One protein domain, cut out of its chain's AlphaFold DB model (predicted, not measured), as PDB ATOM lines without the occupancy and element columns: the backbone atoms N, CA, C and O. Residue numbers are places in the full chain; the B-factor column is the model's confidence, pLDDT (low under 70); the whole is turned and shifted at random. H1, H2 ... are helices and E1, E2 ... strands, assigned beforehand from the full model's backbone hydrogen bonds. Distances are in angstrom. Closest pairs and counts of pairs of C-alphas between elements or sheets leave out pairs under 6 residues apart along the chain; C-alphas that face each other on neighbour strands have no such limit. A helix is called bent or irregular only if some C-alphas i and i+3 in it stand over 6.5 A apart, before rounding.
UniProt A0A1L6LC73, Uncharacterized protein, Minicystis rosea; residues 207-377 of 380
ATOM      1  N   ASP A 207     -40.587  -3.979 -18.915       91.94
ATOM      2  CA  ASP A 207     -41.042  -4.734 -20.088       91.94
ATOM      3  C   ASP A 207     -40.519  -4.123 -21.396       91.94
ATOM      4  O   ASP A 207     -40.074  -4.847 -22.285       91.94
ATOM      5  N   SER A 208     -40.493  -2.791 -21.484       89.94
ATOM      6  CA  SER A 208     -39.939  -2.063 -22.629       89.94
ATOM      7  C   SER A 208     -38.434  -2.288 -22.758       89.94
ATOM      8  O   SER A 208     -37.945  -2.596 -23.843       89.94
ATOM      9  N   ILE A 209     -37.698  -2.229 -21.644       94.88
ATOM     10  CA  ILE A 209     -36.262  -2.530 -21.634       94.88
ATOM     11  C   ILE A 209     -36.003  -3.988 -22.019       94.88
ATOM     12  O   ILE A 209     -35.101  -4.248 -22.809       94.88
ATOM     13  N   ALA A 210     -36.786  -4.943 -21.510       95.88
ATOM     14  CA  ALA A 210     -36.639  -6.349 -21.883       95.88
ATOM     15  C   ALA A 210     -36.852  -6.559 -23.391       95.88
ATOM     16  O   ALA A 210     -36.037  -7.224 -24.028       95.88
ATOM     17  N   ALA A 211     -37.876  -5.933 -23.978       92.88
ATOM     18  CA  ALA A 211     -38.146  -6.015 -25.413       92.88
ATOM     19  C   ALA A 211     -36.997  -5.442 -26.266       92.88
ATOM     20  O   ALA A 211     -36.601  -6.053 -27.262       92.88
ATOM     21  N   GLU A 212     -36.418  -4.302 -25.874       93.31
ATOM     22  CA  GLU A 212     -35.254  -3.731 -26.569       93.31
ATOM     23  C   GLU A 212     -33.999  -4.600 -26.416       93.31
ATOM     24  O   GLU A 212     -33.225  -4.756 -27.361       93.31
ATOM     25  N   VAL A 213     -33.812  -5.244 -25.266       95.69
ATOM     26  CA  VAL A 213     -32.706  -6.189 -25.062       95.69
ATOM     27  C   VAL A 213     -32.876  -7.448 -25.907       95.69
ATOM     28  O   VAL A 213     -31.910  -7.922 -26.497       95.69
ATOM     29  N   GLU A 214     -34.095  -7.954 -26.065       95.00
ATOM     30  CA  GLU A 214     -34.366  -9.056 -26.991       95.00
ATOM     31  C   GLU A 214     -34.119  -8.660 -28.457       95.00
ATOM     32  O   GLU A 214     -33.716  -9.500 -29.267       95.00
ATOM     33  N   ARG A 215     -34.336  -7.390 -28.842       92.00
ATOM     34  CA  ARG A 215     -33.899  -6.883 -30.160       92.00
ATOM     35  C   ARG A 215     -32.378  -6.904 -30.273       92.00
ATOM     36  O   ARG A 215     -31.871  -7.410 -31.273       92.00
ATOM     37  N   LEU A 216     -31.670  -6.421 -29.252       92.69
ATOM     38  CA  LEU A 216     -30.207  -6.440 -29.199       92.69
ATOM     39  C   LEU A 216     -29.655  -7.865 -29.326       92.69
ATOM     40  O   LEU A 216     -28.800  -8.121 -30.172       92.69
ATOM     41  N   ASP A 217     -30.173  -8.814 -28.549       93.12
ATOM     42  CA  ASP A 217     -29.738 -10.208 -28.624       93.12
ATOM     43  C   ASP A 217     -30.017 -10.812 -30.005       93.12
ATOM     44  O   ASP A 217     -29.165 -11.514 -30.549       93.12
ATOM     45  N   ARG A 218     -31.157 -10.495 -30.634       91.00
ATOM     46  CA  ARG A 218     -31.432 -10.921 -32.017       91.00
ATOM     47  C   ARG A 218     -30.435 -10.341 -33.017       91.00
ATOM     48  O   ARG A 218     -29.950 -11.095 -33.862       91.00
ATOM     49  N   ALA A 219     -30.108  -9.054 -32.910       88.31
ATOM     50  CA  ALA A 219     -29.126  -8.389 -33.770       88.31
ATOM     51  C   ALA A 219     -27.721  -9.001 -33.627       88.31
ATOM     52  O   ALA A 219     -26.966  -9.073 -34.594       88.31
ATOM     53  N   LEU A 220     -27.394  -9.503 -32.434       87.50
ATOM     54  CA  LEU A 220     -26.135 -10.185 -32.130       87.50
ATOM     55  C   LEU A 220     -26.184 -11.708 -32.351       87.50
ATOM     56  O   LEU A 220     -25.194 -12.390 -32.088       87.50
ATOM     57  N   HIS A 221     -27.309 -12.255 -32.826       89.75
ATOM     58  CA  HIS A 221     -27.545 -13.695 -32.987       89.75
ATOM     59  C   HIS A 221     -27.353 -14.512 -31.691       89.75
ATOM     60  O   HIS A 221     -26.777 -15.604 -31.692       89.75
ATOM     61  N   ARG A 222     -27.848 -13.975 -30.575       90.50
ATOM     62  CA  ARG A 222     -27.719 -14.509 -29.212       90.50
ATOM     63  C   ARG A 222     -29.002 -15.157 -28.697       90.50
ATOM     64  O   ARG A 222     -30.046 -15.124 -29.346       90.50
ATOM     65  N   THR A 223     -28.902 -15.811 -27.537       93.94
ATOM     66  CA  THR A 223     -30.041 -16.449 -26.859       93.94
ATOM     67  C   THR A 223     -30.455 -15.617 -25.644       93.94
ATOM     68  O   THR A 223     -29.696 -15.601 -24.672       93.94
ATOM     69  N   PRO A 224     -31.651 -14.998 -25.651       94.75
ATOM     70  CA  PRO A 224     -32.106 -14.157 -24.549       94.75
ATOM     71  C   PRO A 224     -32.007 -14.841 -23.181       94.75
ATOM     72  O   PRO A 224     -32.376 -16.008 -23.012       94.75
ATOM     73  N   GLY A 225     -31.472 -14.111 -22.205       94.56
ATOM     74  CA  GLY A 225     -31.375 -14.480 -20.791       94.56
ATOM     75  C   GLY A 225     -30.382 -15.596 -20.471       94.56
ATOM     76  O   GLY A 225     -30.276 -16.040 -19.321       94.56
ATOM     77  N   ARG A 226     -29.631 -16.095 -21.454       94.88
ATOM     78  CA  ARG A 226     -28.666 -17.167 -21.217       94.88
ATOM     79  C   ARG A 226     -27.528 -16.662 -20.328       94.88
ATOM     80  O   ARG A 226     -26.865 -15.685 -20.635       94.88
ATOM     81  N   GLY A 227     -27.286 -17.332 -19.202       93.44
ATOM     82  CA  GLY A 227     -26.277 -16.889 -18.230       93.44
ATOM     83  C   GLY A 227     -26.681 -15.656 -17.412       93.44
ATOM     84  O   GLY A 227     -25.845 -15.140 -16.666       93.44
ATOM     85  N   ALA A 228     -27.935 -15.199 -17.525       95.00
ATOM     86  CA  ALA A 228     -28.472 -14.130 -16.697       95.00
ATOM     87  C   ALA A 228     -28.273 -14.422 -15.208       95.00
ATOM     88  O   ALA A 228     -28.292 -15.565 -14.741       95.00
ATOM     89  N   PHE A 229     -28.076 -13.354 -14.449       94.62
ATOM     90  CA  PHE A 229     -27.769 -13.427 -13.035       94.62
ATOM     91  C   PHE A 229     -28.683 -12.495 -12.249       94.62
ATOM     92  O   PHE A 229     -29.153 -11.486 -12.758       94.62
ATOM     93  N   GLU A 230     -28.926 -12.797 -10.978       94.38
ATOM     94  CA  GLU A 230     -29.565 -11.819 -10.100       94.38
ATOM     95  C   GLU A 230     -28.564 -10.696  -9.796       94.38
ATOM     96  O   GLU A 230     -27.490 -11.002  -9.241       94.38
ATOM     97  N   PRO A 231     -28.854  -9.437 -10.185       93.31
ATOM     98  CA  PRO A 231     -28.019  -8.309  -9.803       93.31
ATOM     99  C   PRO A 231     -28.044  -8.152  -8.273       93.31
ATOM    100  O   PRO A 231     -29.062  -8.463  -7.647       93.31
ATOM    101  N   PRO A 232     -26.951  -7.675  -7.645       94.12
ATOM    102  CA  PRO A 232     -26.959  -7.339  -6.221       94.12
ATOM    103  C   PRO A 232     -28.148  -6.421  -5.889       94.12
ATOM    104  O   PRO A 232     -28.533  -5.633  -6.745       94.12
ATOM    105  N   PRO A 233     -28.743  -6.464  -4.684       94.06
ATOM    106  CA  PRO A 233     -29.871  -5.588  -4.344       94.06
ATOM    107  C   PRO A 233     -29.480  -4.101  -4.326       94.06
ATOM    108  O   PRO A 233     -30.319  -3.231  -4.559       94.06
ATOM    109  N   SER A 234     -28.203  -3.815  -4.071       95.00
ATOM    110  CA  SER A 234     -27.614  -2.486  -4.154       95.00
ATOM    111  C   SER A 234     -26.140  -2.562  -4.530       95.00
ATOM    112  O   SER A 234     -25.465  -3.527  -4.170       95.00
ATOM    113  N   VAL A 235     -25.640  -1.513  -5.176       95.62
ATOM    114  CA  VAL A 235     -24.213  -1.289  -5.436       95.62
ATOM    115  C   VAL A 235     -23.903   0.166  -5.120       95.62
ATOM    116  O   VAL A 235     -24.675   1.053  -5.487       95.62
ATOM    117  N   ALA A 236     -22.796   0.423  -4.419       92.19
ATOM    118  CA  ALA A 236     -22.359   1.777  -4.070       92.19
ATOM    119  C   ALA A 236     -23.442   2.571  -3.304       92.19
ATOM    120  O   ALA A 236     -23.596   3.779  -3.468       92.19
ATOM    121  N   GLY A 237     -24.212   1.880  -2.455       91.44
ATOM    122  CA  GLY A 237     -25.288   2.474  -1.655       91.44
ATOM    123  C   GLY A 237     -26.571   2.803  -2.425       91.44
ATOM    124  O   GLY A 237     -27.508   3.328  -1.825       91.44
ATOM    125  N   ARG A 238     -26.655   2.479  -3.721       93.75
ATOM    126  CA  ARG A 238     -27.861   2.663  -4.534       93.75
ATOM    127  C   ARG A 238     -28.543   1.332  -4.830       93.75
ATOM    128  O   ARG A 238     -27.885   0.383  -5.245       93.75
ATOM    129  N   ALA A 239     -29.860   1.283  -4.637       94.88
ATOM    130  CA  ALA A 239     -30.681   0.128  -4.989       94.88
ATOM    131  C   ALA A 239     -30.675  -0.124  -6.501       94.88
ATOM    132  O   ALA A 239     -30.583   0.816  -7.292       94.88
ATOM    133  N   THR A 240     -30.798  -1.390  -6.885       95.00
ATOM    134  CA  THR A 240     -30.809  -1.790  -8.293       95.00
ATOM    135  C   THR A 240     -32.038  -1.258  -9.021       95.00
ATOM    136  O   THR A 240     -33.158  -1.610  -8.644       95.00
ATOM    137  N   PRO A 241     -31.854  -0.454 -10.085       95.62
ATOM    138  CA  PRO A 241     -32.958   0.043 -10.896       95.62
ATOM    139  C   PRO A 241     -33.744  -1.094 -11.553       95.62
ATOM    140  O   PRO A 241     -33.156  -2.056 -12.059       95.62
ATOM    141  N   ALA A 242     -35.072  -0.967 -11.606       94.81
ATOM    142  CA  ALA A 242     -35.940  -1.987 -12.199       94.81
ATOM    143  C   ALA A 242     -35.635  -2.213 -13.694       94.81
ATOM    144  O   ALA A 242     -35.602  -3.360 -14.144       94.81
ATOM    145  N   ALA A 243     -35.327  -1.131 -14.419       94.31
ATOM    146  CA  ALA A 243     -34.859  -1.148 -15.803       94.31
ATOM    147  C   ALA A 243     -33.592  -2.005 -15.969       94.31
ATOM    148  O   ALA A 243     -33.547  -2.917 -16.792       94.31
ATOM    149  N   TYR A 244     -32.575  -1.780 -15.132       96.25
ATOM    150  CA  TYR A 244     -31.339  -2.563 -15.187       96.25
ATOM    151  C   TYR A 244     -31.561  -4.024 -14.788       96.25
ATOM    152  O   TYR A 244     -31.007  -4.927 -15.407       96.25
ATOM    153  N   ALA A 245     -32.410  -4.292 -13.794       96.44
ATOM    154  CA  ALA A 245     -32.758  -5.663 -13.438       96.44
ATOM    155  C   ALA A 245     -33.455  -6.401 -14.595       96.44
ATOM    156  O   ALA A 245     -33.207  -7.590 -14.790       96.44
ATOM    157  N   ALA A 246     -34.303  -5.715 -15.368       96.69
ATOM    158  CA  ALA A 246     -34.904  -6.268 -16.579       96.69
ATOM    159  C   ALA A 246     -33.854  -6.544 -17.659       96.69
ATOM    160  O   ALA A 246     -33.825  -7.649 -18.195       96.69
ATOM    161  N   PHE A 247     -32.936  -5.599 -17.881       97.12
ATOM    162  CA  PHE A 247     -31.805  -5.779 -18.791       97.12
ATOM    163  C   PHE A 247     -30.984  -7.024 -18.446       97.12
ATOM    164  O   PHE A 247     -30.777  -7.885 -19.296       97.12
ATOM    165  N   VAL A 248     -30.566  -7.172 -17.184       97.00
ATOM    166  CA  VAL A 248     -29.741  -8.311 -16.759       97.00
ATOM    167  C   VAL A 248     -30.475  -9.641 -16.957       97.00
ATOM    168  O   VAL A 248     -29.836 -10.624 -17.324       97.00
ATOM    169  N   ARG A 249     -31.795  -9.684 -16.737       97.38
ATOM    170  CA  ARG A 249     -32.602 -10.894 -16.964       97.38
ATOM    171  C   ARG A 249     -32.741 -11.254 -18.442       97.38
ATOM    172  O   ARG A 249     -32.787 -12.440 -18.746       97.38
ATOM    173  N   ALA A 250     -32.850 -10.255 -19.314       97.12
ATOM    174  CA  ALA A 250     -33.113 -10.453 -20.735       97.12
ATOM    175  C   ALA A 250     -31.840 -10.677 -21.566       97.12
ATOM    176  O   ALA A 250     -31.899 -11.426 -22.528       97.12
ATOM    177  N   TYR A 251     -30.703 -10.085 -21.189       96.50
ATOM    178  CA  TYR A 251     -29.469 -10.114 -21.985       96.50
ATOM    179  C   TYR A 251     -28.750 -11.475 -21.933       96.50
ATOM    180  O   TYR A 251     -28.784 -12.164 -20.908       96.50
ATOM    181  N   ASP A 252     -28.059 -11.860 -23.009       94.69
ATOM    182  CA  ASP A 252     -27.192 -13.050 -23.046       94.69
ATOM    183  C   ASP A 252     -25.799 -12.765 -22.453       94.69
ATOM    184  O   ASP A 252     -24.974 -12.044 -23.018       94.69
ATOM    185  N   TRP A 253     -25.506 -13.396 -21.318       93.38
ATOM    186  CA  TRP A 253     -24.264 -13.265 -20.552       93.38
ATOM    187  C   TRP A 253     -23.341 -14.486 -20.658       93.38
ATOM    188  O   TRP A 253     -22.363 -14.565 -19.907       93.38
ATOM    189  N   ALA A 254     -23.632 -15.469 -21.512       88.75
ATOM    190  CA  ALA A 254     -23.025 -16.800 -21.419       88.75
ATOM    191  C   ALA A 254     -21.489 -16.826 -21.489       88.75
ATOM    192  O   ALA A 254     -20.866 -17.585 -20.746       88.75
ATOM    193  N   ASP A 255     -20.880 -16.005 -22.349       83.50
ATOM    194  CA  ASP A 255     -19.426 -15.965 -22.527       83.50
ATOM    195  C   ASP A 255     -18.846 -14.596 -22.113       83.50
ATOM    196  O   ASP A 255     -19.119 -13.584 -22.759       83.50
ATOM    197  N   PRO A 256     -18.040 -14.525 -21.032       76.38
ATOM    198  CA  PRO A 256     -17.382 -13.294 -20.589       76.38
ATOM    199  C   PRO A 256     -16.245 -12.802 -21.486       76.38
ATOM    200  O   PRO A 256     -15.764 -11.685 -21.264       76.38
ATOM    201  N   ASN A 257     -15.810 -13.611 -22.452       79.75
ATOM    202  CA  ASN A 257     -14.759 -13.287 -23.412       79.75
ATOM    203  C   ASN A 257     -15.301 -13.078 -24.833       79.75
ATOM    204  O   ASN A 257     -14.501 -12.877 -25.748       79.75
ATOM    205  N   ASP A 258     -16.622 -13.118 -25.024       78.25
ATOM    206  CA  ASP A 258     -17.230 -12.887 -26.330       78.25
ATOM    207  C   ASP A 258     -16.875 -11.483 -26.836       78.25
ATOM    208  O   ASP A 258     -17.153 -10.468 -26.193       78.25
ATOM    209  N   ALA A 259     -16.256 -11.414 -28.012       74.38
ATOM    210  CA  ALA A 259     -15.893 -10.149 -28.634       74.38
ATOM    211  C   ALA A 259     -17.124  -9.311 -29.013       74.38
ATOM    212  O   ALA A 259     -17.000  -8.091 -29.090       74.38
ATOM    213  N   ALA A 260     -18.292  -9.931 -29.212       72.25
ATOM    214  CA  ALA A 260     -19.552  -9.227 -29.443       72.25
ATOM    215  C   ALA A 260     -20.122  -8.572 -28.165       72.25
ATOM    216  O   ALA A 260     -21.033  -7.757 -28.253       72.25
ATOM    217  N   ASP A 261     -19.588  -8.891 -26.976       79.50
ATOM    218  CA  ASP A 261     -19.881  -8.207 -25.698       79.50
ATOM    219  C   ASP A 261     -18.995  -6.949 -25.511       79.50
ATOM    220  O   ASP A 261     -18.991  -6.306 -24.459       79.50
ATOM    221  N   LEU A 262     -18.199  -6.608 -26.535       81.19
ATOM    222  CA  LEU A 262     -17.383  -5.399 -26.616       81.19
ATOM    223  C   LEU A 262     -17.917  -4.498 -27.731       81.19
ATOM    224  O   LEU A 262     -17.609  -4.689 -28.908       81.19
ATOM    225  N   TYR A 263     -18.663  -3.469 -27.347       86.25
ATOM    226  CA  TYR A 263     -19.203  -2.478 -28.271       86.25
ATOM    227  C   TYR A 263     -18.143  -1.418 -28.533       86.25
ATOM    228  O   TYR A 263     -17.905  -0.554 -27.692       86.25
ATOM    229  N   ARG A 264     -17.431  -1.552 -29.651       84.88
ATOM    230  CA  ARG A 264     -16.256  -0.738 -29.984       84.88
ATOM    231  C   ARG A 264     -16.659   0.533 -30.710       84.88
ATOM    232  O   ARG A 264     -17.648   0.538 -31.424       84.88
ATOM    233  N   GLU A 265     -15.826   1.561 -30.569       83.12
ATOM    234  CA  GLU A 265     -15.933   2.800 -31.354       83.12
ATOM    235  C   GLU A 265     -17.314   3.466 -31.253       83.12
ATOM    236  O   GLU A 265     -17.780   4.106 -32.190       83.12
ATOM    237  N   LEU A 266     -17.962   3.338 -30.090       88.25
ATOM    238  CA  LEU A 266     -19.183   4.075 -29.803       88.25
ATOM    239  C   LEU A 266     -18.900   5.572 -29.834       88.25
ATOM    240  O   LEU A 266     -17.849   6.011 -29.362       88.25
ATOM    241  N   ALA A 267     -19.862   6.320 -30.361       88.69
ATOM    242  CA  ALA A 267     -19.874   7.773 -30.380       88.69
ATOM    243  C   ALA A 267     -21.330   8.255 -30.295       88.69
ATOM    244  O   ALA A 267     -21.936   8.632 -31.294       88.69
ATOM    245  N   ILE A 268     -21.917   8.182 -29.097       90.19
ATOM    246  CA  ILE A 268     -23.281   8.657 -28.826       90.19
ATOM    247  C   ILE A 268     -23.287   9.568 -27.595       90.19
ATOM    248  O   ILE A 268     -22.970   9.145 -26.481       90.19
ATOM    249  N   GLY A 269     -23.631  10.843 -27.799       90.00
ATOM    250  CA  GLY A 269     -23.483  11.874 -26.770       90.00
ATOM    251  C   GLY A 269     -22.028  11.979 -26.309       90.00
ATOM    252  O   GLY A 269     -21.123  12.169 -27.111       90.00
ATOM    253  N   SER A 270     -21.792  11.822 -25.009       91.62
ATOM    254  CA  SER A 270     -20.455  11.758 -24.403       91.62
ATOM    255  C   SER A 270     -19.918  10.329 -24.222       91.62
ATOM    256  O   SER A 270     -18.830  10.155 -23.658       91.62
ATOM    257  N   ILE A 271     -20.664   9.297 -24.639       91.50
ATOM    258  CA  ILE A 271     -20.207   7.902 -24.604       91.50
ATOM    259  C   ILE A 271     -19.328   7.649 -25.828       91.50
ATOM    260  O   ILE A 271     -19.821   7.366 -26.918       91.50
ATOM    261  N   GLU A 272     -18.017   7.731 -25.606       90.25
ATOM    262  CA  GLU A 272     -16.997   7.534 -26.634       90.25
ATOM    263  C   GLU A 272     -16.036   6.394 -26.276       90.25
ATOM    264  O   GLU A 272     -15.420   6.400 -25.203       90.25
ATOM    265  N   GLY A 273     -15.864   5.430 -27.184       88.75
ATOM    266  CA  GLY A 273     -14.886   4.344 -27.048       88.75
ATOM    267  C   GLY A 273     -15.501   2.948 -27.013       88.75
ATOM    268  O   GLY A 273     -16.463   2.664 -27.718       88.75
ATOM    269  N   THR A 274     -14.900   2.049 -26.234       90.12
ATOM    270  CA  THR A 274     -15.350   0.656 -26.116       90.12
ATOM    271  C   THR A 274     -16.136   0.461 -24.829       90.12
ATOM    272  O   THR A 274     -15.583   0.640 -23.739       90.12
ATOM    273  N   LEU A 275     -17.400   0.062 -24.956       92.50
ATOM    274  CA  LEU A 275     -18.297  -0.231 -23.844       92.50
ATOM    275  C   LEU A 275     -18.405  -1.736 -23.605       92.50
ATOM    276  O   LEU A 275     -18.511  -2.528 -24.542       92.50
ATOM    277  N   ARG A 276     -18.414  -2.115 -22.327       92.62
ATOM    278  CA  ARG A 276     -18.674  -3.479 -21.859       92.62
ATOM    279  C   ARG A 276     -19.616  -3.436 -20.664       92.62
ATOM    280  O   ARG A 276     -19.313  -2.759 -19.678       92.62
ATOM    281  N   PHE A 277     -20.720  -4.175 -20.711       94.69
ATOM    282  CA  PHE A 277     -21.647  -4.245 -19.581       94.69
ATOM    283  C   PHE A 277     -21.008  -4.926 -18.364       94.69
ATOM    284  O   PHE A 277     -20.204  -5.856 -18.476       94.69
ATOM    285  N   LEU A 278     -21.340  -4.427 -17.175       94.62
ATOM    286  CA  LEU A 278     -20.788  -4.931 -15.923       94.62
ATOM    287  C   LEU A 278     -21.430  -6.257 -15.539       94.62
ATOM    288  O   LEU A 278     -22.651  -6.393 -15.521       94.62
ATOM    289  N   ARG A 279     -20.588  -7.216 -15.159       92.94
ATOM    290  CA  ARG A 279     -21.023  -8.520 -14.655       92.94
ATOM    291  C   ARG A 279     -21.098  -8.502 -13.133       92.94
ATOM    292  O   ARG A 279     -20.577  -7.599 -12.479       92.94
ATOM    293  N   ARG A 280     -21.686  -9.551 -12.550       93.25
ATOM    294  CA  ARG A 280     -21.819  -9.720 -11.090       93.25
ATOM    295  C   ARG A 280     -20.526  -9.420 -10.319       93.25
ATOM    296  O   ARG A 280     -20.563  -8.727  -9.307       93.25
ATOM    297  N   GLU A 281     -19.392  -9.929 -10.791       92.25
ATOM    298  CA  GLU A 281     -18.096  -9.721 -10.132       92.25
ATOM    299  C   GLU A 281     -17.603  -8.275 -10.223       92.25
ATOM    300  O   GLU A 281     -16.991  -7.779  -9.280       92.25
ATOM    301  N   ASP A 282     -17.868  -7.588 -11.336       94.00
ATOM    302  CA  ASP A 282     -17.506  -6.182 -11.486       94.00
ATOM    303  C   ASP A 282     -18.336  -5.304 -10.546       94.00
ATOM    304  O   ASP A 282     -17.783  -4.444  -9.860       94.00
ATOM    305  N   LEU A 283     -19.645  -5.563 -10.464       95.12
ATOM    306  CA  LEU A 283     -20.555  -4.865  -9.553       95.12
ATOM    307  C   LEU A 283     -20.112  -5.027  -8.093       95.12
ATOM    308  O   LEU A 283     -20.066  -4.049  -7.352       95.12
ATOM    309  N   ALA A 284     -19.707  -6.237  -7.696       93.38
ATOM    310  CA  ALA A 284     -19.191  -6.498  -6.353       93.38
ATOM    311  C   ALA A 284     -17.904  -5.709  -6.044       93.38
ATOM    312  O   ALA A 284     -17.723  -5.241  -4.922       93.38
ATOM    313  N   ARG A 285     -17.014  -5.523  -7.030       93.00
ATOM    314  CA  ARG A 285     -15.790  -4.713  -6.863       93.00
ATOM    315  C   ARG A 285     -16.098  -3.219  -6.742       93.00
ATOM    316  O   ARG A 285     -15.395  -2.518  -6.022       93.00
ATOM    317  N   LEU A 286     -17.134  -2.746  -7.433       94.12
ATOM    318  CA  LEU A 286     -17.541  -1.340  -7.445       94.12
ATOM    319  C   LEU A 286     -18.402  -0.935  -6.244       94.12
ATOM    320  O   LEU A 286     -18.613   0.255  -6.027       94.12
ATOM    321  N   ASP A 287     -18.860  -1.880  -5.422       92.81
ATOM    322  CA  ASP A 287     -19.662  -1.555  -4.238       92.81
ATOM    323  C   ASP A 287     -18.913  -0.655  -3.237       92.81
ATOM    324  O   ASP A 287     -19.509   0.188  -2.558       92.81
ATOM    325  N   ALA A 288     -17.583  -0.795  -3.190       90.50
ATOM    326  CA  ALA A 288     -16.680   0.005  -2.368       90.50
ATOM    327  C   ALA A 288     -16.342   1.393  -2.942       90.50
ATOM    328  O   ALA A 288     -15.730   2.196  -2.237       90.50
ATOM    329  N   ASP A 289     -16.721   1.687  -4.187       92.50
ATOM    330  CA  ASP A 289     -16.259   2.868  -4.915       92.50
ATOM    331  C   ASP A 289     -16.851   4.172  -4.347       92.50
ATOM    332  O   ASP A 289     -18.062   4.414  -4.366       92.50
ATOM    333  N   GLU A 290     -15.981   5.042  -3.829       90.81
ATOM    334  CA  GLU A 290     -16.389   6.313  -3.228       90.81
ATOM    335  C   GLU A 290     -16.938   7.322  -4.241       90.81
ATOM    336  O   GLU A 290     -17.791   8.137  -3.877       90.81
ATOM    337  N   ALA A 291     -16.473   7.295  -5.494       91.31
ATOM    338  CA  ALA A 291     -16.941   8.216  -6.523       91.31
ATOM    339  C   ALA A 291     -18.385   7.883  -6.917       91.31
ATOM    340  O   ALA A 291     -19.217   8.789  -6.974       91.31
ATOM    341  N   LEU A 292     -18.703   6.595  -7.094       93.50
ATOM    342  CA  LEU A 292     -20.070   6.130  -7.360       93.50
ATOM    343  C   LEU A 292     -21.012   6.422  -6.185       93.50
ATOM    344  O   LEU A 292     -22.102   6.957  -6.395       93.50
ATOM    345  N   ARG A 293     -20.569   6.158  -4.948       92.69
ATOM    346  CA  ARG A 293     -21.349   6.454  -3.731       92.69
ATOM    347  C   ARG A 293     -21.659   7.936  -3.592       92.69
ATOM    348  O   ARG A 293     -22.801   8.306  -3.348       92.69
ATOM    349  N   ARG A 294     -20.646   8.794  -3.759       91.31
ATOM    350  CA  ARG A 294     -20.809  10.253  -3.674       91.31
ATOM    351  C   ARG A 294     -21.734  10.780  -4.769       91.31
ATOM    352  O   ARG A 294     -22.479  11.722  -4.526       91.31
ATOM    353  N   ALA A 295     -21.674  10.181  -5.954       90.75
ATOM    354  CA  ALA A 295     -22.551  10.512  -7.068       90.75
ATOM    355  C   ALA A 295     -23.985   9.980  -6.891       90.75
ATOM    356  O   ALA A 295     -24.896  10.497  -7.531       90.75
ATOM    357  N   GLY A 296     -24.200   8.968  -6.044       93.00
ATOM    358  CA  GLY A 296     -25.513   8.355  -5.834       93.00
ATOM    359  C   GLY A 296     -26.040   7.633  -7.078       93.00
ATOM    360  O   GLY A 296     -27.231   7.712  -7.386       93.00
ATOM    361  N   VAL A 297     -25.165   6.962  -7.829       95.06
ATOM    362  CA  VAL A 297     -25.474   6.337  -9.132       95.06
ATOM    363  C   VAL A 297     -25.286   4.823  -9.093       95.06
ATOM    364  O   VAL A 297     -24.532   4.311  -8.271       95.06
ATOM    365  N   TYR A 298     -25.972   4.104  -9.984       96.31
ATOM    366  CA  TYR A 298     -25.870   2.647 -10.077       96.31
ATOM    367  C   TYR A 298     -25.037   2.261 -11.308       96.31
ATOM    368  O   TYR A 298     -25.447   2.585 -12.423       96.31
ATOM    369  N   PRO A 299     -23.874   1.605 -11.161       96.56
ATOM    370  CA  PRO A 299     -22.988   1.324 -12.286       96.56
ATOM    371  C   PRO A 299     -23.561   0.228 -13.198       96.56
ATOM    372  O   PRO A 299     -24.058  -0.785 -12.708       96.56
ATOM    373  N   ILE A 300     -23.462   0.404 -14.521       96.25
ATOM    374  CA  ILE A 300     -24.014  -0.548 -15.506       96.25
ATOM    375  C   ILE A 300     -23.007  -1.030 -16.555       96.25
ATOM    376  O   ILE A 300     -23.121  -2.163 -17.022       96.25
ATOM    377  N   ALA A 301     -22.013  -0.214 -16.917       95.56
ATOM    378  CA  ALA A 301     -21.009  -0.569 -17.919       95.56
ATOM    379  C   ALA A 301     -19.650   0.082 -17.626       95.56
ATOM    380  O   ALA A 301     -19.568   1.134 -16.987       95.56
ATOM    381  N   LYS A 302     -18.579  -0.537 -18.119       94.00
ATOM    382  CA  LYS A 302     -17.244   0.058 -18.228       94.00
ATOM    383  C   LYS A 302     -17.085   0.689 -19.601       94.00
ATOM    384  O   LYS A 302     -17.487   0.094 -20.598       94.00
ATOM    385  N   LEU A 303     -16.457   1.856 -19.631       92.25
ATOM    386  CA  LEU A 303     -16.056   2.554 -20.840       92.25
ATOM    387  C   LEU A 303     -14.530   2.677 -20.851       92.25
ATOM    388  O   LEU A 303     -13.930   3.308 -19.977       92.25
ATOM    389  N   THR A 304     -13.910   2.066 -21.852       87.62
ATOM    390  CA  THR A 304     -12.464   2.136 -22.097       87.62
ATOM    391  C   THR A 304     -12.190   2.917 -23.377       87.62
ATOM    392  O   THR A 304     -12.987   2.861 -24.311       87.62
ATOM    393  N   SER A 305     -11.067   3.634 -23.443       73.62
ATOM    394  CA  SER A 305     -10.702   4.406 -24.637       73.62
ATOM    395  C   SER A 305     -10.543   3.524 -25.880       73.62
ATOM    396  O   SER A 305     -10.110   2.374 -25.781       73.62
ATOM    397  N   SER A 306     -10.848   4.087 -27.053       62.41
ATOM    398  CA  SER A 306     -10.648   3.419 -28.342       62.41
ATOM    399  C   SER A 306      -9.179   3.031 -28.560       62.41
ATOM    400  O   SER A 306      -8.261   3.770 -28.204       62.41
ATOM    401  N   ALA A 307      -8.950   1.874 -29.190       53.97
ATOM    402  CA  ALA A 307      -7.613   1.400 -29.551       53.97
ATOM    403  C   ALA A 307      -6.919   2.286 -30.608       53.97
ATOM    404  O   ALA A 307      -5.705   2.189 -30.776       53.97
ATOM    405  N   LEU A 308      -7.670   3.150 -31.305       51.62
ATOM    406  CA  LEU A 308      -7.176   3.996 -32.398       51.62
ATOM    407  C   LEU A 308      -6.793   5.425 -31.974       51.62
ATOM    408  O   LEU A 308      -6.256   6.173 -32.787       51.62
ATOM    409  N   GLY A 309      -6.993   5.811 -30.710       42.06
ATOM    410  CA  GLY A 309      -6.647   7.152 -30.236       42.06
ATOM    411  C   GLY A 309      -6.477   7.223 -28.724       42.06
ATOM    412  O   GLY A 309      -7.452   7.097 -27.997       42.06
ATOM    413  N   GLY A 310      -5.228   7.443 -28.287       43.78
ATOM    414  CA  GLY A 310      -4.807   7.961 -26.977       43.78
ATOM    415  C   GLY A 310      -5.523   7.419 -25.737       43.78
ATOM    416  O   GLY A 310      -6.624   7.856 -25.426       43.78
ATOM    417  N   GLY A 311      -4.837   6.560 -24.969       42.44
ATOM    418  CA  GLY A 311      -5.301   5.981 -23.701       42.44
ATOM    419  C   GLY A 311      -5.938   6.993 -22.744       42.44
ATOM    420  O   GLY A 311      -5.256   7.641 -21.951       42.44
ATOM    421  N   GLY A 312      -7.258   7.121 -22.826       53.22
ATOM    422  CA  GLY A 312      -8.071   7.867 -21.880       53.22
ATOM    423  C   GLY A 312      -8.292   7.040 -20.611       53.22
ATOM    424  O   GLY A 312      -8.250   5.810 -20.661       53.22
ATOM    425  N   PRO A 313      -8.521   7.685 -19.455       62.19
ATOM    426  CA  PRO A 313      -8.796   6.966 -18.218       62.19
ATOM    427  C   PRO A 313     -10.095   6.160 -18.338       62.19
ATOM    428  O   PRO A 313     -11.093   6.668 -18.854       62.19
ATOM    429  N   GLU A 314     -10.072   4.929 -17.820       83.81
ATOM    430  CA  GLU A 314     -11.254   4.074 -17.668       83.81
ATOM    431  C   GLU A 314     -12.362   4.844 -16.931       83.81
ATOM    432  O   GLU A 314     -12.114   5.549 -15.944       83.81
ATOM    433  N   ALA A 315     -13.584   4.745 -17.446       92.31
ATOM    434  CA  ALA A 315     -14.761   5.393 -16.891       92.31
ATOM    435  C   ALA A 315     -15.873   4.368 -16.657       92.31
ATOM    436  O   ALA A 315     -15.901   3.299 -17.268       92.31
ATOM    437  N   VAL A 316     -16.814   4.712 -15.783       95.44
ATOM    438  CA  VAL A 316     -18.007   3.904 -15.516       95.44
ATOM    439  C   VAL A 316     -19.225   4.637 -16.053       95.44
ATOM    440  O   VAL A 316     -19.445   5.803 -15.723       95.44
ATOM    441  N   ILE A 317     -20.022   3.945 -16.864       96.44
ATOM    442  CA  ILE A 317     -21.374   4.376 -17.216       96.44
ATOM    443  C   ILE A 317     -22.307   3.914 -16.103       96.44
ATOM    444  O   ILE A 317     -22.295   2.738 -15.721       96.44
ATOM    445  N   ALA A 318     -23.107   4.834 -15.578       96.62
ATOM    446  CA  ALA A 318     -23.999   4.576 -14.458       96.62
ATOM    447  C   ALA A 318     -25.374   5.226 -14.656       96.62
ATOM    448  O   ALA A 318     -25.499   6.252 -15.322       96.62
ATOM    449  N   LEU A 319     -26.394   4.638 -14.035       95.62
ATOM    450  CA  LEU A 319     -27.752   5.165 -13.966       95.62
ATOM    451  C   LEU A 319     -27.862   6.210 -12.850       95.62
ATOM    452  O   LEU A 319     -27.632   5.908 -11.672       95.62
ATOM    453  N   ALA A 320     -28.236   7.432 -13.225       91.62
ATOM    454  CA  ALA A 320     -28.559   8.537 -12.328       91.62
ATOM    455  C   ALA A 320     -30.008   8.466 -11.826       91.62
ATOM    456  O   ALA A 320     -30.775   7.573 -12.182       91.62
ATOM    457  N   GLN A 321     -30.365   9.330 -10.868       76.56
ATOM    458  CA  GLN A 321     -31.673   9.310 -10.193       76.56
ATOM    459  C   GLN A 321     -32.819   9.445 -11.218       76.56
ATOM    460  O   GLN A 321     -32.750  10.303 -12.094       76.56
ATOM    461  N   GLY A 322     -33.837   8.577 -11.136       70.94
ATOM    462  CA  GLY A 322     -34.899   8.462 -12.156       70.94
ATOM    463  C   GLY A 322     -34.737   7.294 -13.144       70.94
ATOM    464  O   GLY A 322     -35.455   7.246 -14.137       70.94
ATOM    465  N   ASP A 323     -33.799   6.380 -12.866       70.12
ATOM    466  CA  ASP A 323     -33.627   5.025 -13.432       70.12
ATOM    467  C   ASP A 323     -33.438   4.879 -14.952       70.12
ATOM    468  O   ASP A 323     -33.346   3.757 -15.445       70.12
ATOM    469  N   ASP A 324     -33.283   5.987 -15.674       86.88
ATOM    470  CA  ASP A 324     -33.071   5.991 -17.130       86.88
ATOM    471  C   ASP A 324     -31.909   6.885 -17.589       86.88
ATOM    472  O   ASP A 324     -31.269   6.639 -18.606       86.88
ATOM    473  N   ARG A 325     -31.593   7.943 -16.837       91.69
ATOM    474  CA  ARG A 325     -30.530   8.879 -17.223       91.69
ATOM    475  C   ARG A 325     -29.156   8.252 -17.045       91.69
ATOM    476  O   ARG A 325     -28.846   7.749 -15.962       91.69
ATOM    477  N   LEU A 326     -28.321   8.343 -18.076       95.06
ATOM    478  CA  LEU A 326     -26.950   7.861 -18.034       95.06
ATOM    479  C   LEU A 326     -25.978   8.988 -17.698       95.06
ATOM    480  O   LEU A 326     -26.042  10.087 -18.247       95.06
ATOM    481  N   VAL A 327     -25.030   8.681 -16.818       95.44
ATOM    482  CA  VAL A 327     -23.905   9.555 -16.488       95.44
ATOM    483  C   VAL A 327     -22.588   8.809 -16.607       95.44
ATOM    484  O   VAL A 327     -22.514   7.593 -16.417       95.44
ATOM    485  N   ILE A 328     -21.529   9.561 -16.891       94.88
ATOM    486  CA  ILE A 328     -20.159   9.060 -16.945       94.88
ATOM    487  C   ILE A 328     -19.452   9.473 -15.661       94.88
ATOM    488  O   ILE A 328     -19.280  10.664 -15.377       94.88
ATOM    489  N   VAL A 329     -18.995   8.483 -14.902       94.75
ATOM    490  CA  VAL A 329     -18.215   8.674 -13.680       94.75
ATOM    491  C   VAL A 329     -16.754   8.356 -13.965       94.75
ATOM    492  O   VAL A 329     -16.413   7.274 -14.442       94.75
ATOM    493  N   ARG A 330     -15.880   9.322 -13.669       91.44
ATOM    494  CA  ARG A 330     -14.423   9.172 -13.754       91.44
ATOM    495  C   ARG A 330     -13.798   9.422 -12.381       91.44
ATOM    496  O   ARG A 330     -14.267  10.319 -11.674       91.44
ATOM    497  N   PRO A 331     -12.721   8.708 -12.014       83.94
ATOM    498  CA  PRO A 331     -12.030   8.939 -10.751       83.94
ATOM    499  C   PRO A 331     -11.625  10.409 -10.581       83.94
ATOM    500  O   PRO A 331     -11.043  11.017 -11.480       83.94
ATOM    501  N   GLY A 332     -11.959  10.993  -9.427       83.50
ATOM    502  CA  GLY A 332     -11.597  12.372  -9.079       83.50
ATOM    503  C   GLY A 332     -12.325  13.474  -9.860       83.50
ATOM    504  O   GLY A 332     -12.001  14.645  -9.671       83.50
ATOM    505  N   LYS A 333     -13.301  13.142 -10.716       88.44
ATOM    506  CA  LYS A 333     -14.116  14.118 -11.456       88.44
ATOM    507  C   LYS A 333     -15.577  14.048 -11.016       88.44
ATOM    508  O   LYS A 333     -16.050  13.012 -10.559       88.44
ATOM    509  N   ALA A 334     -16.294  15.160 -11.166       89.75
ATOM    510  CA  ALA A 334     -17.743  15.152 -11.021       89.75
ATOM    511  C   ALA A 334     -18.379  14.291 -12.134       89.75
ATOM    512  O   ALA A 334     -17.855  14.295 -13.255       89.75
ATOM    513  N   PRO A 335     -19.487  13.579 -11.855       92.19
ATOM    514  CA  PRO A 335     -20.273  12.921 -12.891       92.19
ATOM    515  C   PRO A 335     -20.707  13.923 -13.960       92.19
ATOM    516  O   PRO A 335     -21.067  15.060 -13.644       92.19
ATOM    517  N   ILE A 336     -20.678  13.496 -15.218       93.06
ATOM    518  CA  ILE A 336     -21.192  14.275 -16.350       93.06
ATOM    519  C   ILE A 336     -22.331  13.514 -17.019       93.06
ATOM    520  O   ILE A 336     -22.335  12.282 -16.984       93.06
ATOM    521  N   GLU A 337     -23.274  14.232 -17.627       92.69
ATOM    522  CA  GLU A 337     -24.326  13.605 -18.430       92.69
ATOM    523  C   GLU A 337     -23.689  12.821 -19.579       92.69
ATOM    524  O   GLU A 337     -22.751  13.300 -20.219       92.69
ATOM    525  N   ALA A 338     -24.161  11.598 -19.810       92.94
ATOM    526  CA  ALA A 338     -23.673  10.777 -20.908       92.94
ATOM    527  C   ALA A 338     -24.335  11.149 -22.239       92.94
ATOM    528  O   ALA A 338     -23.751  10.884 -23.285       92.94
ATOM    529  N   GLY A 339     -25.538  11.727 -22.208       90.38
ATOM    530  CA  GLY A 339     -26.325  12.055 -23.392       90.38
ATOM    531  C   GLY A 339     -27.528  11.134 -23.550       90.38
ATOM    532  O   GLY A 339     -28.634  11.569 -23.225       90.38
ATOM    533  N   PRO A 340     -27.365   9.880 -24.018       91.94
ATOM    534  CA  PRO A 340     -28.493   8.984 -24.244       91.94
ATOM    535  C   PRO A 340     -29.122   8.538 -22.921       91.94
ATOM    536  O   PRO A 340     -28.469   8.513 -21.872       91.94
ATOM    537  N   THR A 341     -30.388   8.143 -22.976       92.62
ATOM    538  CA  THR A 341     -30.995   7.383 -21.885       92.62
ATOM    539  C   THR A 341     -30.577   5.908 -21.950       92.62
ATOM    540  O   THR A 341     -29.914   5.477 -22.898       92.62
ATOM    541  N   PHE A 342     -30.914   5.103 -20.943       94.88
ATOM    542  CA  PHE A 342     -30.513   3.698 -20.916       94.88
ATOM    543  C   PHE A 342     -31.200   2.889 -22.010       94.88
ATOM    544  O   PHE A 342     -30.533   2.142 -22.723       94.88
ATOM    545  N   GLY A 343     -32.505   3.092 -22.185       93.00
ATOM    546  CA  GLY A 343     -33.247   2.463 -23.272       93.00
ATOM    547  C   GLY A 343     -32.712   2.869 -24.649       93.00
ATOM    548  O   GLY A 343     -32.541   2.020 -25.518       93.00
ATOM    549  N   GLU A 344     -32.362   4.142 -24.831       92.19
ATOM    550  CA  GLU A 344     -31.770   4.648 -26.075       92.19
ATOM    551  C   GLU A 344     -30.387   4.073 -26.361       92.19
ATOM    552  O   GLU A 344     -30.097   3.755 -27.510       92.19
ATOM    553  N   LEU A 345     -29.550   3.889 -25.335       94.50
ATOM    554  CA  LEU A 345     -28.280   3.186 -25.493       94.50
ATOM    555  C   LEU A 345     -28.526   1.747 -25.960       94.50
ATOM    556  O   LEU A 345     -27.901   1.314 -26.919       94.50
ATOM    557  N   VAL A 346     -29.444   1.008 -25.328       94.44
ATOM    558  CA  VAL A 346     -29.760  -0.374 -25.737       94.44
ATOM    559  C   VAL A 346     -30.281  -0.414 -27.176       94.44
ATOM    560  O   VAL A 346     -29.802  -1.228 -27.967       94.44
ATOM    561  N   ARG A 347     -31.191   0.497 -27.540       91.69
ATOM    562  CA  ARG A 347     -31.720   0.615 -28.905       91.69
ATOM    563  C   ARG A 347     -30.622   0.945 -29.908       91.69
ATOM    564  O   ARG A 347     -30.537   0.276 -30.928       91.69
ATOM    565  N   TYR A 348     -29.742   1.897 -29.599       91.50
ATOM    566  CA  TYR A 348     -28.586   2.228 -30.434       91.50
ATOM    567  C   TYR A 348     -27.698   1.005 -30.688       91.50
ATOM    568  O   TYR A 348     -27.316   0.742 -31.823       91.50
ATOM    569  N   LEU A 349     -27.402   0.220 -29.646       91.62
ATOM    570  CA  LEU A 349     -26.586  -0.990 -29.776       91.62
ATOM    571  C   LEU A 349     -27.278  -2.093 -30.592       91.62
ATOM    572  O   LEU A 349     -26.583  -2.922 -31.182       91.62
ATOM    573  N   ALA A 350     -28.615  -2.119 -30.607       89.62
ATOM    574  CA  ALA A 350     -29.414  -3.082 -31.361       89.62
ATOM    575  C   ALA A 350     -29.487  -2.764 -32.865       89.62
ATOM    576  O   ALA A 350     -29.768  -3.666 -33.654       89.62
ATOM    577  N   LEU A 351     -29.226  -1.514 -33.267       86.00
ATOM    578  CA  LEU A 351     -29.166  -1.115 -34.674       86.00
ATOM    579  C   LEU A 351     -27.892  -1.707 -35.294       86.00
ATOM    580  O   LEU A 351     -26.785  -1.541 -34.776       86.00
ATOM    581  N   GLY A 352     -28.056  -2.481 -36.369       67.00
ATOM    582  CA  GLY A 352     -27.005  -3.332 -36.931       67.00
ATOM    583  C   GLY A 352     -25.716  -2.584 -37.300       67.00
ATOM    584  O   GLY A 352     -25.718  -1.406 -37.638       67.00
ATOM    585  N   TRP A 353     -24.578  -3.284 -37.274       65.62
ATOM    586  CA  TRP A 353     -23.247  -2.681 -37.483       65.62
ATOM    587  C   TRP A 353     -22.640  -2.955 -38.870       65.62
ATOM    588  O   TRP A 353     -21.531  -2.512 -39.152       65.62
ATOM    589  N   SER A 354     -23.323  -3.717 -39.735       58.72
ATOM    590  CA  SER A 354     -22.757  -4.161 -41.025       58.72
ATOM    591  C   SER A 354     -23.679  -4.025 -42.239       58.72
ATOM    592  O   SER A 354     -23.182  -3.903 -43.357       58.72
ATOM    593  N   LYS A 355     -25.003  -4.027 -42.048       67.12
ATOM    594  CA  LYS A 355     -26.004  -3.696 -43.067       67.12
ATOM    595  C   LYS A 355     -27.132  -2.957 -42.368       67.12
ATOM    596  O   LYS A 355     -27.722  -3.538 -41.463       67.12
ATOM    597  N   ARG A 356     -27.363  -1.712 -42.767       79.19
ATOM    598  CA  ARG A 356     -28.418  -0.859 -42.225       79.19
ATOM    599  C   ARG A 356     -29.395  -0.512 -43.333       79.19
ATOM    600  O   ARG A 356     -28.962  -0.304 -44.468       79.19
ATOM    601  N   SER A 357     -30.685  -0.502 -43.028       79.56
ATOM    602  CA  SER A 357     -31.664   0.178 -43.879       79.56
ATOM    603  C   SER A 357     -31.583   1.690 -43.680       79.56
ATOM    604  O   SER A 357     -31.103   2.147 -42.644       79.56
ATOM    605  N   ASP A 358     -32.128   2.461 -44.619       75.44
ATOM    606  CA  ASP A 358     -32.192   3.925 -44.512       75.44
ATOM    607  C   ASP A 358     -32.870   4.356 -43.196       75.44
ATOM    608  O   ASP A 358     -32.304   5.131 -42.431       75.44
ATOM    609  N   SER A 359     -33.972   3.698 -42.820       72.56
ATOM    610  CA  SER A 359     -34.657   3.942 -41.541       72.56
ATOM    611  C   SER A 359     -33.816   3.616 -40.294       72.56
ATOM    612  O   SER A 359     -34.058   4.158 -39.217       72.56
ATOM    613  N   GLU A 360     -32.833   2.711 -40.395       78.31
ATOM    614  CA  GLU A 360     -31.918   2.425 -39.279       78.31
ATOM    615  C   GLU A 360     -30.839   3.508 -39.171       78.31
ATOM    616  O   GLU A 360     -30.479   3.883 -38.055       78.31
ATOM    617  N   GLU A 361     -30.351   4.042 -40.295       81.88
ATOM    618  CA  GLU A 361     -29.419   5.180 -40.302       81.88
ATOM    619  C   GLU A 361     -30.093   6.461 -39.789       81.88
ATOM    620  O   GLU A 361     -29.508   7.175 -38.974       81.88
ATOM    621  N   GLU A 362     -31.345   6.717 -40.174       77.50
ATOM    622  CA  GLU A 362     -32.151   7.825 -39.640       77.50
ATOM    623  C   GLU A 362     -32.341   7.700 -38.125       77.50
ATOM    624  O   GLU A 362     -32.093   8.646 -37.376       77.50
ATOM    625  N   MET A 363     -32.690   6.503 -37.641       81.69
ATOM    626  CA  MET A 363     -32.827   6.229 -36.209       81.69
ATOM    627  C   MET A 363     -31.507   6.426 -35.448       81.69
ATOM    628  O   MET A 363     -31.506   6.910 -34.314       81.69
ATOM    629  N   ILE A 364     -30.371   6.071 -36.052       85.50
ATOM    630  CA  ILE A 364     -29.043   6.349 -35.491       85.50
ATOM    631  C   ILE A 364     -28.803   7.856 -35.408       85.50
ATOM    632  O   ILE A 364     -28.405   8.340 -34.345       85.50
ATOM    633  N   GLY A 365     -29.072   8.590 -36.491       83.06
ATOM    634  CA  GLY A 365     -28.970  10.049 -36.534       83.06
ATOM    635  C   GLY A 365     -29.791  10.707 -35.424       83.06
ATOM    636  O   GLY A 365     -29.257  11.501 -34.650       83.06
ATOM    637  N   ALA A 366     -31.040  10.272 -35.265       80.88
ATOM    638  CA  ALA A 366     -31.957  10.715 -34.220       80.88
ATOM    639  C   ALA A 366     -31.424  10.468 -32.801       80.88
ATOM    640  O   ALA A 366     -31.389  11.363 -31.951       80.88
ATOM    641  N   LEU A 367     -30.972   9.240 -32.528       86.12
ATOM    642  CA  LEU A 367     -30.398   8.857 -31.235       86.12
ATOM    643  C   LEU A 367     -29.151   9.686 -30.904       86.12
ATOM    644  O   LEU A 367     -28.985  10.129 -29.765       86.12
ATOM    645  N   MET A 368     -28.285   9.914 -31.893       87.62
ATOM    646  CA  MET A 368     -27.071  10.713 -31.738       87.62
ATOM    647  C   MET A 368     -27.382  12.189 -31.490       87.62
ATOM    648  O   MET A 368     -26.797  12.776 -30.577       87.62
ATOM    649  N   LEU A 369     -28.317  12.769 -32.248       83.56
ATOM    650  CA  LEU A 369     -28.755  14.155 -32.093       83.56
ATOM    651  C   LEU A 369     -29.306  14.392 -30.684       83.56
ATOM    652  O   LEU A 369     -28.782  15.223 -29.943       83.56
ATOM    653  N   ARG A 370     -30.275  13.576 -30.255       82.88
ATOM    654  CA  ARG A 370     -30.897  13.698 -28.925       82.88
ATOM    655  C   ARG A 370     -29.883  13.514 -27.795       82.88
ATOM    656  O   ARG A 370     -29.929  14.228 -26.792       82.88
ATOM    657  N   ALA A 371     -28.944  12.582 -27.951       87.69
ATOM    658  CA  ALA A 371     -27.872  12.390 -26.982       87.69
ATOM    659  C   ALA A 371     -26.937  13.608 -26.901       87.69
ATOM    660  O   ALA A 371     -26.592  14.027 -25.795       87.69
ATOM    661  N   ARG A 372     -26.553  14.195 -28.044       87.50
ATOM    662  CA  ARG A 372     -25.724  15.412 -28.111       87.50
ATOM    663  C   ARG A 372     -26.408  16.576 -27.404       87.50
ATOM    664  O   ARG A 372     -25.820  17.174 -26.506       87.50
ATOM    665  N   MET A 373     -27.668  16.831 -27.738       81.62
ATOM    666  CA  MET A 373     -28.441  17.919 -27.145       81.62
ATOM    667  C   MET A 373     -28.521  17.836 -25.623       81.62
ATOM    668  O   MET A 373     -28.363  18.842 -24.938       81.62
ATOM    669  N   ARG A 374     -28.726  16.642 -25.055       84.31
ATOM    670  CA  ARG A 374     -28.766  16.483 -23.590       84.31
ATOM    671  C   ARG A 374     -27.421  16.745 -22.923       84.31
ATOM    672  O   ARG A 374     -27.398  17.151 -21.762       84.31
ATOM    673  N   CYS A 375     -26.314  16.530 -23.630       85.31
ATOM    674  CA  CYS A 375     -24.989  16.915 -23.150       85.31
ATOM    675  C   CYS A 375     -24.763  18.434 -23.209       85.31
ATOM    676  O   CYS A 375     -24.052  18.969 -22.356       85.31
ATOM    677  N   GLU A 376     -25.347  19.110 -24.201       81.19
ATOM    678  CA  GLU A 376     -25.193  20.551 -24.455       81.19
ATOM    679  C   GLU A 376     -26.209  21.419 -23.693       81.19
ATOM    680  O   GLU A 376     -25.935  22.590 -23.422       81.19
ATOM    681  N   ALA A 377     -27.346  20.843 -23.288       63.31
ATOM    682  CA  ALA A 377     -28.418  21.546 -22.597       63.31
ATOM    683  C   ALA A 377     -27.911  22.254 -21.323       63.31
ATOM    684  O   ALA A 377     -27.164  21.665 -20.525       63.31
TER     685      ALA A 377
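Overview. This is residues 207 to 377 of the 380 residues of an uncharacterized protein of Minicystis rosea (UniProt A0A1L6LC73). A six-stranded sheet, curled like part of a barrel and bent back on itself, wraps round the helix H5, while the long helix H6 runs along its edge strand E6 and also reaches the other edge strand, E1. H1 packs on H5 and H2, H2 only grazes the sheet, and the short helices H3 and H4 graze the sheet elsewhere. The printed part has 171 residues, with six named helices and six named strands in the order H1 H2 E1 E2 H3 H4 E3 E4 E5 E6 H5 H6; the sheet runs E1 E2 E3 E4 E5 E6, antiparallel throughout, and the class is mixed, helices and strands. The whole is compact, with a radius of gyration of the C-alphas of 15.2 A, and its rounded outline spans 44 by 36 by 31 A.

Along the chain. The sheet begins with E1, residues 263 to 268, and E2, residues 271 to 277. E3, residues 298 to 304, is 18.0 A from first to last C-alpha. E4 is residues 315 to 319, E5 residues 325 to 329 and E6 residues 336 to 341. H5, residues 342 to 350, is 12.5 A long and follows E6 directly, with C-alpha 342 at (-30.513, 3.698, -20.916). H6, residues 358 to 376, is the longest helix at 27.0 A and ends with C-alpha 376 at (-25.193, 20.551, -24.455). H1, residues 207 to 219, is 18.5 A long and begins with C-alpha 207 at (-41.042, -4.734, -20.088). H2 is residues 242 to 250, H3 residues 280 to 286 and H4 residues 290 to 295.

Arrangement. The sheet is strongly twisted, and its way across turns by 117 degrees from edge to edge. It is a folded sheet, one sheet bent back into two leaves that face each other: E1, E2 and E3 face E5 and E6, with E4 as the hinge. E3, E4, E5 and E6 form a meander, each strand the antiparallel neighbour of the one before. The hairpin E1 and E2 has N 263 and O 275 within hydrogen-bond range at 3.0 A. Between E2 and E3, N 274 and O 304 are 2.8 A apart; in the hairpin E4 and E5, N 316 and O 329 are 2.9 A apart. The edge strands E1 and E6 come closest at the C-alphas of Ile 268 and Pro 340, 6.9 A apart. H6 is on the sheet at a height of 5.5 A, over E6; on the local plane it runs along the strands, only just, at 28 degrees to E6. The closest C-alphas of H6 and E6 are those of Ala 371 and Gly 339, 3.9 A apart. The sheet curls round H5, which H6 only just touches, with 3 pairs of C-alphas within 8 A, made by residues 364 to 367 of H6 alone. H5 and H1 touch at a shallow tilt of 21 degrees, the same way, closest at the C-alphas of Ala 350 and Leu 216, 4.1 A apart. H1 touches H2 at a steep tilt of 35.4 degrees, only just past shallow, with the C-alphas of Ala 210 and Ala 250 closest at 5.5 A. H2, H3 and H4 only graze the sheet. In H1 to H6 every O i to N i+4 pair is within hydrogen-bond range.

Size, cuts and confidence. The two C-alphas farthest apart are those of Ala 288 and Asp 358, 45.1 A. The printed part has no cut. The links H1 to H2, with 22 residues, and H2 to E1, with 12, are long. Mean pLDDT of the printed part is 87.4; residues 306 to 313, residues 352 to 355 and residue 377 are under 70.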